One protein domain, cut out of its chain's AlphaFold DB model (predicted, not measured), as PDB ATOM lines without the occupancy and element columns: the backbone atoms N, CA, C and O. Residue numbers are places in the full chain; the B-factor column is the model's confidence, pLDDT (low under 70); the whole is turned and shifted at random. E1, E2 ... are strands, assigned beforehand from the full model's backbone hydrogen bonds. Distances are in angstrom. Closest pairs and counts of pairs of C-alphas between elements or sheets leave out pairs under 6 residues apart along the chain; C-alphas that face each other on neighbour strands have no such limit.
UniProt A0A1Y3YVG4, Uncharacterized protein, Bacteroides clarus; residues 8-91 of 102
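This is residues 8 to 91 of the 102 residues of an uncharacterized protein of Bacteroides clarus (UniProt A0A1Y3YVG4). With little regular structure, this is an elongated body: a strongly twisted three-stranded sheet in the middle, the small hairpin E4 and E5 toward one end and short strand E1 toward the other. The printed part has 84 residues, with no named helix and six strands, E1 to E6 in chain order, holding 30 residues; the class is all strand. The larger sheet's order is E3, E2, E6, antiparallel. The whole is only just loose, close to compact, with a radius of gyration of the C-alphas of 14.3 A, and spans 45 by 25 by 21 A.

E2, residues 20 to 26, is the inner strand; E3, residues 42 to 50, and E6, residues 85 to 89, are edge strands. E2 and E3 form a hairpin, antiparallel at 151 degrees, with N 20 and O 50 within hydrogen-bond range at 2.8 A. E2 and E6 are antiparallel at 165 degrees, with N 23 and O 87 at 2.9 A. E1, residues 16 to 18, pairs with no named strand and runs on into E2 at 80 degrees. E4, residues 65 to 67, and E5, residues 73 to 75, form an antiparallel hairpin, with N 66 and O 74 at 2.9 A.

E3 is 25.5 A long, E2 19.8 A. E1 begins at C-alpha 16 (8.487, -35.137, -63.327); E6 ends at C-alpha 89 (19.545, -46.634, -54.172).

The C-alphas farthest apart, of Asn 53 and Asp 70, are 45.8 A apart. The printed part has no cut; links E2 to E3 and E3 to E4 are long. Residues 90 to 91 have pLDDT under 70.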
ATOM      1  N   GLY A   8       7.874 -38.500 -59.282       89.88
ATOM      2  CA  GLY A   8       7.747 -37.151 -58.769       89.88
ATOM      3  C   GLY A   8       8.701 -36.181 -59.429       89.88
ATOM      4  O   GLY A   8       9.385 -36.487 -60.404       89.88
ATOM      5  N   LYS A   9       8.739 -34.975 -58.875       94.31
ATOM      6  CA  LYS A   9       9.577 -33.895 -59.375       94.31
ATOM      7  C   LYS A   9      11.024 -34.082 -58.916       94.31
ATOM      8  O   LYS A   9      11.293 -34.078 -57.718       94.31
ATOM      9  N   CYS A  10      11.955 -34.189 -59.861       93.81
ATOM     10  CA  CYS A  10      13.388 -34.204 -59.576       93.81
ATOM     11  C   CYS A  10      13.795 -32.908 -58.860       93.81
ATOM     12  O   CYS A  10      13.543 -31.816 -59.372       93.81
ATOM     13  N   GLU A  11      14.486 -33.018 -57.722       93.94
ATOM     14  CA  GLU A  11      14.916 -31.858 -56.922       93.94
ATOM     15  C   GLU A  11      15.970 -31.000 -57.649       93.94
ATOM     16  O   GLU A  11      16.222 -29.863 -57.257       93.94
ATOM     17  N   ILE A  12      16.568 -31.525 -58.730       95.12
ATOM     18  CA  ILE A  12      17.686 -30.900 -59.451       95.12
ATOM     19  C   ILE A  12      17.214 -30.196 -60.723       95.12
ATOM     20  O   ILE A  12      17.434 -29.000 -60.893       95.12
ATOM     21  N   CYS A  13      16.557 -30.924 -61.631       96.19
ATOM     22  CA  CYS A  13      16.090 -30.364 -62.905       96.19
ATOM     23  C   CYS A  13      14.608 -29.972 -62.905       96.19
ATOM     24  O   CYS A  13      14.145 -29.350 -63.859       96.19
ATOM     25  N   GLY A  14      13.844 -30.351 -61.876       94.50
ATOM     26  CA  GLY A  14      12.427 -30.015 -61.756       94.50
ATOM     27  C   GLY A  14      11.487 -30.758 -62.711       94.50
ATOM     28  O   GLY A  14      10.304 -30.427 -62.738       94.50
ATOM     29  N   LYS A  15      11.977 -31.729 -63.490       95.19
ATOM     30  CA  LYS A  15      11.137 -32.585 -64.341       95.19
ATOM     31  C   LYS A  15      10.418 -33.635 -63.500       95.19
ATOM     32  O   LYS A  15      10.984 -34.115 -62.520       95.19
ATOM     33  N   GLU A  16       9.199 -33.989 -63.892       93.38
ATOM     34  CA  GLU A  16       8.487 -35.137 -63.327       93.38
ATOM     35  C   GLU A  16       8.914 -36.416 -64.042       93.38
ATOM     36  O   GLU A  16       8.759 -36.526 -65.256       93.38
ATOM     37  N   GLU A  17       9.487 -37.353 -63.293       90.38
ATOM     38  CA  GLU A  17       9.960 -38.637 -63.811       90.38
ATOM     39  C   GLU A  17      10.120 -39.646 -62.658       90.38
ATOM     40  O   GLU A  17       9.814 -39.346 -61.498       90.38
ATOM     41  N   GLN A  18      10.611 -40.847 -62.966       89.25
ATOM     42  CA  GLN A  18      11.069 -41.798 -61.959       89.25
ATOM     43  C   GLN A  18      12.270 -41.230 -61.192       89.25
ATOM     44  O   GLN A  18      13.226 -40.715 -61.783       89.25
ATOM     45  N   LEU A  19      12.207 -41.337 -59.867       90.50
ATOM     46  CA  LEU A  19      13.222 -40.827 -58.958       90.50
ATOM     47  C   LEU A  19      14.117 -41.947 -58.421       90.50
ATOM     48  O   LEU A  19      13.708 -43.096 -58.260       90.50
ATOM     49  N   GLU A  20      15.345 -41.563 -58.111       90.94
ATOM     50  CA  GLU A  20      16.338 -42.284 -57.330       90.94
ATOM     51  C   GLU A  20      16.590 -41.511 -56.034       90.94
ATOM     52  O   GLU A  20      16.373 -40.293 -55.965       90.94
ATOM     53  N   ARG A  21      17.051 -42.216 -54.998       91.81
ATOM     54  CA  ARG A  21      17.461 -41.598 -53.734       91.81
ATOM     55  C   ARG A  21      18.955 -41.765 -53.562       91.81
ATOM     56  O   ARG A  21      19.469 -42.882 -53.588       91.81
ATOM     57  N   THR A  22      19.629 -40.655 -53.301       93.56
ATOM     58  CA  THR A  22      21.004 -40.678 -52.813       93.56
ATOM     59  C   THR A  22      21.022 -40.226 -51.361       93.56
ATOM     60  O   THR A  22      20.559 -39.131 -51.037       93.56
ATOM     61  N   TYR A  23      21.556 -41.078 -50.492       93.44
ATOM     62  CA  TYR A  23      21.724 -40.826 -49.066       93.44
ATOM     63  C   TYR A  23      23.167 -40.415 -48.773       93.44
ATOM     64  O   TYR A  23      24.106 -41.119 -49.140       93.44
ATOM     65  N   PHE A  24      23.334 -39.295 -48.077       94.31
ATOM     66  CA  PHE A  24      24.619 -38.767 -47.626       94.31
ATOM     67  C   PHE A  24      24.688 -38.890 -46.107       94.31
ATOM     68  O   PHE A  24      23.943 -38.204 -45.410       94.31
ATOM     69  N   TYR A  25      25.559 -39.756 -45.590       93.50
ATOM     70  CA  TYR A  25      25.698 -40.008 -44.154       93.50
ATOM     71  C   TYR A  25      26.830 -39.182 -43.557       93.50
ATOM     72  O   TYR A  25      27.925 -39.132 -44.112       93.50
ATOM     73  N   TYR A  26      26.598 -38.595 -42.389       93.62
ATOM     74  CA  TYR A  26      27.543 -37.727 -41.693       93.62
ATOM     75  C   TYR A  26      27.837 -38.266 -40.288       93.62
ATOM     76  O   TYR A  26      26.928 -38.779 -39.634       93.62
ATOM     77  N   PRO A  27      29.073 -38.118 -39.778       91.12
ATOM     78  CA  PRO A  27      29.498 -38.646 -38.481       91.12
ATOM     79  C   PRO A  27      29.000 -37.764 -37.324       91.12
ATOM     80  O   PRO A  27      29.769 -37.334 -36.468       91.12
ATOM     81  N   ILE A  28      27.711 -37.434 -37.326       91.31
ATOM     82  CA  ILE A  28      27.059 -36.601 -36.321       91.31
ATOM     83  C   ILE A  28      26.011 -37.446 -35.628       91.31
ATOM     84  O   ILE A  28      25.116 -37.977 -36.281       91.31
ATOM     85  N   HIS A  29      26.098 -37.524 -34.303       90.25
ATOM     86  CA  HIS A  29      25.068 -38.166 -33.504       90.25
ATOM     87  C   HIS A  29      23.740 -37.413 -33.669       90.25
ATOM     88  O   HIS A  29      23.609 -36.287 -33.181       90.25
ATOM     89  N   CYS A  30      22.783 -38.015 -34.387       88.94
ATOM     90  CA  CYS A  30      21.432 -37.476 -34.530       88.94
ATOM     91  C   CYS A  30      20.419 -38.293 -33.735       88.94
ATOM     92  O   CYS A  30      20.311 -39.506 -33.916       88.94
ATOM     93  N   GLU A  31      19.577 -37.600 -32.974       87.56
ATOM     94  CA  GLU A  31      18.386 -38.176 -32.336       87.56
ATOM     95  C   GLU A  31      17.239 -38.409 -33.341       87.56
ATOM     96  O   GLU A  31      16.255 -39.074 -33.037       87.56
ATOM     97  N   CYS A  32      17.350 -37.848 -34.551       79.19
ATOM     98  CA  CYS A  32      16.298 -37.822 -35.567       79.19
ATOM     99  C   CYS A  32      16.248 -39.054 -36.475       79.19
ATOM    100  O   CYS A  32      15.177 -39.572 -36.778       79.19
ATOM    101  N   CYS A  33      17.404 -39.476 -36.984       77.44
ATOM    102  CA  CYS A  33      17.468 -40.329 -38.167       77.44
ATOM    103  C   CYS A  33      17.286 -41.813 -37.846       77.44
ATOM    104  O   CYS A  33      16.969 -42.587 -38.746       77.44
ATOM    105  N   GLY A  34      17.586 -42.236 -36.611       75.75
ATOM    106  CA  GLY A  34      17.673 -43.655 -36.231       75.75
ATOM    107  C   GLY A  34      18.684 -44.475 -37.054       75.75
ATOM    108  O   GLY A  34      18.774 -45.690 -36.884       75.75
ATOM    109  N   SER A  35      19.427 -43.828 -37.957       82.38
ATOM    110  CA  SER A  35      20.397 -44.458 -38.838       82.38
ATOM    111  C   SER A  35      21.663 -44.763 -38.066       82.38
ATOM    112  O   SER A  35      22.096 -43.948 -37.255       82.38
ATOM    113  N   LYS A  36      22.247 -45.931 -38.323       84.00
ATOM    114  CA  LYS A  36      23.438 -46.407 -37.632       84.00
ATOM    115  C   LYS A  36      24.588 -46.605 -38.602       84.00
ATOM    116  O   LYS A  36      24.395 -47.124 -39.702       84.00
ATOM    117  N   ASP A  37      25.784 -46.221 -38.175       82.25
ATOM    118  CA  ASP A  37      27.009 -46.589 -38.871       82.25
ATOM    119  C   ASP A  37      27.307 -48.094 -38.711       82.25
ATOM    120  O   ASP A  37      26.609 -48.838 -38.015       82.25
ATOM    121  N   LYS A  38      28.392 -48.554 -39.340       81.25
ATOM    122  CA  LYS A  38      28.868 -49.945 -39.242       81.25
ATOM    123  C   LYS A  38      29.188 -50.405 -37.811       81.25
ATOM    124  O   LYS A  38      29.283 -51.605 -37.576       81.25
ATOM    125  N   ASN A  39      29.365 -49.473 -36.875       83.06
ATOM    126  CA  ASN A  39      29.661 -49.739 -35.471       83.06
ATOM    127  C   ASN A  39      28.409 -49.630 -34.581       83.06
ATOM    128  O   ASN A  39      28.508 -49.767 -33.364       83.06
ATOM    129  N   GLY A  40      27.231 -49.376 -35.162       83.69
ATOM    130  CA  GLY A  40      25.971 -49.247 -34.434       83.69
ATOM    131  C   GLY A  40      25.722 -47.870 -33.807       83.69
ATOM    132  O   GLY A  40      24.759 -47.738 -33.047       83.69
ATOM    133  N   GLN A  41      26.546 -46.861 -34.103       83.69
ATOM    134  CA  GLN A  41      26.386 -45.498 -33.591       83.69
ATOM    135  C   GLN A  41      25.390 -44.713 -34.437       83.69
ATOM    136  O   GLN A  41      25.434 -44.793 -35.664       83.69
ATOM    137  N   ASN A  42      24.521 -43.928 -33.792       88.81
ATOM    138  CA  ASN A  42      23.586 -43.079 -34.522       88.81
ATOM    139  C   ASN A  42      24.344 -42.036 -35.348       88.81
ATOM    140  O   ASN A  42      25.227 -41.352 -34.825       88.81
ATOM    141  N   VAL A  43      23.952 -41.898 -36.608       91.25
ATOM    142  CA  VAL A  43      24.498 -40.938 -37.565       91.25
ATOM    143  C   VAL A  43      23.381 -40.139 -38.223       91.25
ATOM    144  O   VAL A  43      22.251 -40.612 -38.377       91.25
ATOM    145  N   HIS A  44      23.704 -38.912 -38.617       94.62
ATOM    146  CA  HIS A  44      22.826 -38.079 -39.427       94.62
ATOM    147  C   HIS A  44      22.909 -38.496 -40.891       94.62
ATOM    148  O   HIS A  44      23.978 -38.881 -41.370       94.62
ATOM    149  N   PHE A  45      21.808 -38.360 -41.621       93.94
ATOM    150  CA  PHE A  45      21.841 -38.431 -43.073       93.94
ATOM    151  C   PHE A  45      20.934 -37.377 -43.696       93.94
ATOM    152  O   PHE A  45      19.913 -37.002 -43.127       93.94
ATOM    153  N   GLU A  46      21.299 -36.952 -44.897       94.00
ATOM    154  CA  GLU A  46      20.427 -36.196 -45.792       94.00
ATOM    155  C   GLU A  46      20.129 -37.051 -47.021       94.00
ATOM    156  O   GLU A  46      20.955 -37.869 -47.434       94.00
ATOM    157  N   MET A  47      18.949 -36.873 -47.605       93.06
ATOM    158  CA  MET A  47      18.525 -37.617 -48.786       93.06
ATOM    159  C   MET A  47      18.143 -36.645 -49.894       93.06
ATOM    160  O   MET A  47      17.410 -35.691 -49.651       93.06
ATOM    161  N   VAL A  48      18.658 -36.907 -51.094       93.44
ATOM    162  CA  VAL A  48      18.353 -36.146 -52.305       93.44
ATOM    163  C   VAL A  48      17.589 -37.037 -53.270       93.44
ATOM    164  O   VAL A  48      18.052 -38.140 -53.587       93.44
ATOM    165  N   ARG A  49      16.456 -36.540 -53.771       93.12
ATOM    166  CA  ARG A  49      15.673 -37.203 -54.820       93.12
ATOM    167  C   ARG A  49      15.999 -36.623 -56.185       93.12
ATOM    168  O   ARG A  49      15.742 -35.450 -56.467       93.12
ATOM    169  N   HIS A  50      16.512 -37.449 -57.080       93.56
ATOM    170  CA  HIS A  50      16.911 -37.015 -58.416       93.56
ATOM    171  C   HIS A  50      16.480 -38.025 -59.475       93.56
ATOM    172  O   HIS A  50      16.251 -39.185 -59.166       93.56
ATOM    173  N   CYS A  51      16.333 -37.594 -60.727       92.44
ATOM    174  CA  CYS A  51      16.176 -38.545 -61.825       92.44
ATOM    175  C   CYS A  51      17.542 -39.134 -62.209       92.44
ATOM    176  O   CYS A  51      18.586 -38.549 -61.902       92.44
ATOM    177  N   ILE A  52      17.529 -40.237 -62.957       88.50
ATOM    178  CA  ILE A  52      18.732 -40.936 -63.444       88.50
ATOM    179  C   ILE A  52      19.688 -40.035 -64.251       88.50
ATOM    180  O   ILE A  52      20.893 -40.258 -64.302       88.50
ATOM    181  N   ASN A  53      19.151 -38.980 -64.871       91.44
ATOM    182  CA  ASN A  53      19.915 -38.045 -65.697       91.44
ATOM    183  C   ASN A  53      20.582 -36.919 -64.890       91.44
ATOM    184  O   ASN A  53      21.343 -36.134 -65.456       91.44
ATOM    185  N   CYS A  54      20.270 -36.783 -63.599       92.56
ATOM    186  CA  CYS A  54      20.815 -35.738 -62.740       92.56
ATOM    187  C   CYS A  54      21.712 -36.358 -61.665       92.56
ATOM    188  O   CYS A  54      21.216 -37.164 -60.882       92.56
ATOM    189  N   PRO A  55      22.994 -35.965 -61.554       90.00
ATOM    190  CA  PRO A  55      23.802 -36.373 -60.413       90.00
ATOM    191  C   PRO A  55      23.244 -35.739 -59.133       90.00
ATOM    192  O   PRO A  55      22.911 -34.551 -59.123       90.00
ATOM    193  N   ALA A  56      23.171 -36.512 -58.049       92.69
ATOM    194  CA  ALA A  56      22.808 -35.983 -56.739       92.69
ATOM    195  C   ALA A  56      23.907 -35.033 -56.226       92.69
ATOM    196  O   ALA A  56      25.029 -35.487 -55.976       92.69
ATOM    197  N   PRO A  57      23.638 -33.727 -56.048       92.19
ATOM    198  CA  PRO A  57      24.596 -32.837 -55.422       92.19
ATOM    199  C   PRO A  57      24.747 -33.185 -53.943       92.19
ATOM    200  O   PRO A  57      23.772 -33.456 -53.244       92.19
ATOM    201  N   MET A  58      25.979 -33.097 -53.452       92.81
ATOM    202  CA  MET A  58      26.239 -33.155 -52.021       92.81
ATOM    203  C   MET A  58      25.550 -31.968 -51.316       92.81
ATOM    204  O   MET A  58      25.713 -30.824 -51.763       92.81
ATOM    205  N   PRO A  59      24.805 -32.203 -50.222       93.50
ATOM    206  CA  PRO A  59      24.202 -31.139 -49.428       93.50
ATOM    207  C   PRO A  59      25.244 -30.130 -48.930       93.50
ATOM    208  O   PRO A  59      26.282 -30.504 -48.390       93.50
ATOM    209  N   LYS A  60      24.966 -28.831 -49.105       93.25
ATOM    210  CA  LYS A  60      25.834 -27.743 -48.609       93.25
ATOM    211  C   LYS A  60      25.669 -27.495 -47.109       93.25
ATOM    212  O   LYS A  60      26.592 -27.021 -46.450       93.25
ATOM    213  N   GLU A  61      24.475 -27.783 -46.612       95.56
ATOM    214  CA  GLU A  61      24.055 -27.601 -45.234       95.56
ATOM    215  C   GLU A  61      23.196 -28.797 -44.828       95.56
ATOM    216  O   GLU A  61      22.396 -29.292 -45.627       95.56
ATOM    217  N   ILE A  62      23.391 -29.267 -43.601       94.56
ATOM    218  CA  ILE A  62      22.699 -30.419 -43.027       94.56
ATOM    219  C   ILE A  62      22.060 -30.045 -41.698       94.56
ATOM    220  O   ILE A  62      22.529 -29.133 -41.007       94.56
ATOM    221  N   HIS A  63      21.013 -30.778 -41.324       94.56
ATOM    222  CA  HIS A  63      20.163 -30.387 -40.204       94.56
ATOM    223  C   HIS A  63      19.921 -31.502 -39.179       94.56
ATOM    224  O   HIS A  63      18.793 -31.999 -39.057       94.56
ATOM    225  N   PRO A  64      20.948 -31.897 -38.412       94.19
ATOM    226  CA  PRO A  64      20.790 -32.884 -37.358       94.19
ATOM    227  C   PRO A  64      20.027 -32.316 -36.154       94.19
ATOM    228  O   PRO A  64      20.148 -31.146 -35.788       94.19
ATOM    229  N   LEU A  65      19.265 -33.185 -35.496       94.38
ATOM    230  CA  LEU A  65      18.796 -33.023 -34.125       94.38
ATOM    231  C   LEU A  65      19.860 -33.525 -33.143       94.38
ATOM    232  O   LEU A  65      20.079 -34.730 -33.023       94.38
ATOM    233  N   CYS A  66      20.490 -32.603 -32.422       91.62
ATOM    234  CA  CYS A  66      21.542 -32.896 -31.457       91.62
ATOM    235  C   CYS A  66      21.040 -32.668 -30.032       91.62
ATOM    236  O   CYS A  66      20.414 -31.646 -29.740       91.62
ATOM    237  N   LYS A  67      21.352 -33.601 -29.132       91.19
ATOM    238  CA  LYS A  67      21.105 -33.441 -27.700       91.19
ATOM    239  C   LYS A  67      22.185 -32.553 -27.079       91.19
ATOM    240  O   LYS A  67      23.373 -32.853 -27.191       91.19
ATOM    241  N   ALA A  68      21.780 -31.460 -26.445       90.06
ATOM    242  CA  ALA A  68      22.679 -30.543 -25.757       90.06
ATOM    243  C   ALA A  68      22.913 -30.964 -24.296       90.06
ATOM    244  O   ALA A  68      22.259 -31.861 -23.758       90.06
ATOM    245  N   MET A  69      23.879 -30.307 -23.643       91.12
ATOM    246  CA  MET A  69      24.268 -30.606 -22.256       91.12
ATOM    247  C   MET A  69      23.154 -30.341 -21.237       91.12
ATOM    248  O   MET A  69      23.160 -30.926 -20.161       91.12
ATOM    249  N   ASP A  70      22.198 -29.478 -21.573       93.44
ATOM    250  CA  ASP A  70      21.021 -29.191 -20.752       93.44
ATOM    251  C   ASP A  70      19.948 -30.298 -20.822       93.44
ATOM    252  O   ASP A  70      18.918 -30.211 -20.159       93.44
ATOM    253  N   GLY A  71      20.193 -31.349 -21.612       92.44
ATOM    254  CA  GLY A  71      19.299 -32.485 -21.799       92.44
ATOM    255  C   GLY A  71      18.255 -32.294 -22.900       92.44
ATOM    256  O   GLY A  71      17.592 -33.277 -23.244       92.44
ATOM    257  N   ASN A  72      18.135 -31.096 -23.479       93.88
ATOM    258  CA  ASN A  72      17.190 -30.795 -24.550       93.88
ATOM    259  C   ASN A  72      17.766 -31.145 -25.931       93.88
ATOM    260  O   ASN A  72      18.980 -31.186 -26.133       93.88
ATOM    261  N   THR A  73      16.882 -31.373 -26.902       94.06
ATOM    262  CA  THR A  73      17.257 -31.662 -28.293       94.06
ATOM    263  C   THR A  73      17.004 -30.446 -29.173       94.06
ATOM    264  O   THR A  73      15.900 -29.903 -29.187       94.06
ATOM    265  N   TYR A  74      18.009 -30.058 -29.956       93.56
ATOM    266  CA  TYR A  74      17.967 -28.888 -30.828       93.56
ATOM    267  C   TYR A  74      18.271 -29.261 -32.272       93.56
ATOM    268  O   TYR A  74      19.125 -30.103 -32.541       93.56
ATOM    269  N   ARG A  75      17.610 -28.581 -33.213       94.62
ATOM    270  CA  ARG A  75      17.973 -28.643 -34.630       94.62
ATOM    271  C   ARG A  75      19.169 -27.733 -34.877       94.62
ATOM    272  O   ARG A  75      19.038 -26.515 -34.788       94.62
ATOM    273  N   ALA A  76      20.316 -28.324 -35.181       93.50
ATOM    274  CA  ALA A  76      21.491 -27.591 -35.622       93.50
ATOM    275  C   ALA A  76      21.443 -27.381 -37.140       93.50
ATOM    276  O   ALA A  76      20.766 -28.118 -37.855       93.50
ATOM    277  N   SER A  77      22.171 -26.378 -37.621       95.69
ATOM    278  CA  SER A  77      22.448 -26.193 -39.048       95.69
ATOM    279  C   SER A  77      23.961 -26.194 -39.213       95.69
ATOM    280  O   SER A  77      24.657 -25.405 -38.571       95.69
ATOM    281  N   ILE A  78      24.479 -27.163 -39.965       94.06
ATOM    282  CA  ILE A  78      25.917 -27.414 -40.089       94.06
ATOM    283  C   ILE A  78      26.285 -27.354 -41.563       94.06
ATOM    284  O   ILE A  78      25.677 -28.028 -42.388       94.06
ATOM    285  N   SER A  79      27.303 -26.566 -41.887       94.94
ATOM    286  CA  SER A  79      27.873 -26.453 -43.231       94.94
ATOM    287  C   SER A  79      29.347 -26.869 -43.228       94.94
ATOM    288  O   SER A  79      29.948 -27.054 -42.171       94.94
ATOM    289  N   ASN A  80      29.935 -27.015 -44.420       91.31
ATOM    290  CA  ASN A  80      31.359 -27.336 -44.615       91.31
ATOM    291  C   ASN A  80      31.811 -28.678 -44.005       91.31
ATOM    292  O   ASN A  80      32.947 -28.808 -43.553       91.31
ATOM    293  N   ILE A  81      30.938 -29.686 -44.013       92.50
ATOM    294  CA  ILE A  81      31.254 -31.054 -43.594       92.50
ATOM    295  C   ILE A  81      31.092 -32.017 -44.771       92.50
ATOM    296  O   ILE A  81      30.185 -31.863 -45.587       92.50
ATOM    297  N   LEU A  82      31.981 -33.008 -44.862       93.25
ATOM    298  CA  LEU A  82      31.897 -34.068 -45.864       93.25
ATOM    299  C   LEU A  82      31.165 -35.295 -45.301       93.25
ATOM    300  O   LEU A  82      31.340 -35.619 -44.120       93.25
ATOM    301  N   PRO A  83      30.377 -35.999 -46.129       93.06
ATOM    302  CA  PRO A  83      29.790 -37.268 -45.741       93.06
ATOM    303  C   PRO A  83      30.879 -38.335 -45.565       93.06
ATOM    304  O   PRO A  83      31.887 -38.346 -46.271       93.06
ATOM    305  N   ILE A  84      30.653 -39.253 -44.630       92.25
ATOM    306  CA  ILE A  84      31.491 -40.440 -44.407       92.25
ATOM    307  C   ILE A  84      31.088 -41.623 -45.288       92.25
ATOM    308  O   ILE A  84      31.872 -42.554 -45.450       92.25
ATOM    309  N   ASP A  85      29.866 -41.605 -45.821       90.69
ATOM    310  CA  ASP A  85      29.326 -42.645 -46.691       90.69
ATOM    311  C   ASP A  85      28.260 -42.039 -47.615       90.69
ATOM    312  O   ASP A  85      27.489 -41.170 -47.194       90.69
ATOM    313  N   ILE A  86      28.226 -42.479 -48.872       90.94
ATOM    314  CA  ILE A  86      27.248 -42.044 -49.875       90.94
ATOM    315  C   ILE A  86      26.655 -43.293 -50.513       90.94
ATOM    316  O   ILE A  86      27.380 -44.096 -51.101       90.94
ATOM    317  N   ARG A  87      25.334 -43.448 -50.418       90.19
ATOM    318  CA  ARG A  87      24.623 -44.615 -50.951       90.19
ATOM    319  C   ARG A  87      23.578 -44.178 -51.961       90.19
ATOM    320  O   ARG A  87      22.640 -43.468 -51.606       90.19
ATOM    321  N   GLY A  88      23.756 -44.610 -53.206       84.06
ATOM    322  CA  GLY A  88      22.729 -44.520 -54.239       84.06
ATOM    323  C   GLY A  88      21.842 -45.758 -54.196       84.06
ATOM    324  O   GLY A  88      22.349 -46.881 -54.224       84.06
ATOM    325  N   GLU A  89      20.531 -45.558 -54.127       79.00
ATOM    326  CA  GLU A  89      19.545 -46.634 -54.172       79.00
ATOM    327  C   GLU A  89      18.615 -46.439 -55.376       79.00
ATOM    328  O   GLU A  89      17.899 -45.438 -55.483       79.00
ATOM    329  N   PHE A  90      18.623 -47.422 -56.286       60.66
ATOM    330  CA  PHE A  90      17.663 -47.493 -57.385       60.66
ATOM    331  C   PHE A  90      16.294 -47.902 -56.850       60.66
ATOM    332  O   PHE A  90      16.159 -48.899 -56.137       60.66
ATOM    333  N   ILE A  91      15.261 -47.174 -57.258       61.59
ATOM    334  CA  ILE A  91      13.882 -47.484 -56.891       61.59
ATOM    335  C   ILE A  91      13.252 -48.305 -58.029       61.59
ATOM    336  O   ILE A  91      12.948 -47.757 -59.085       61.59
TER     337      ILE A  91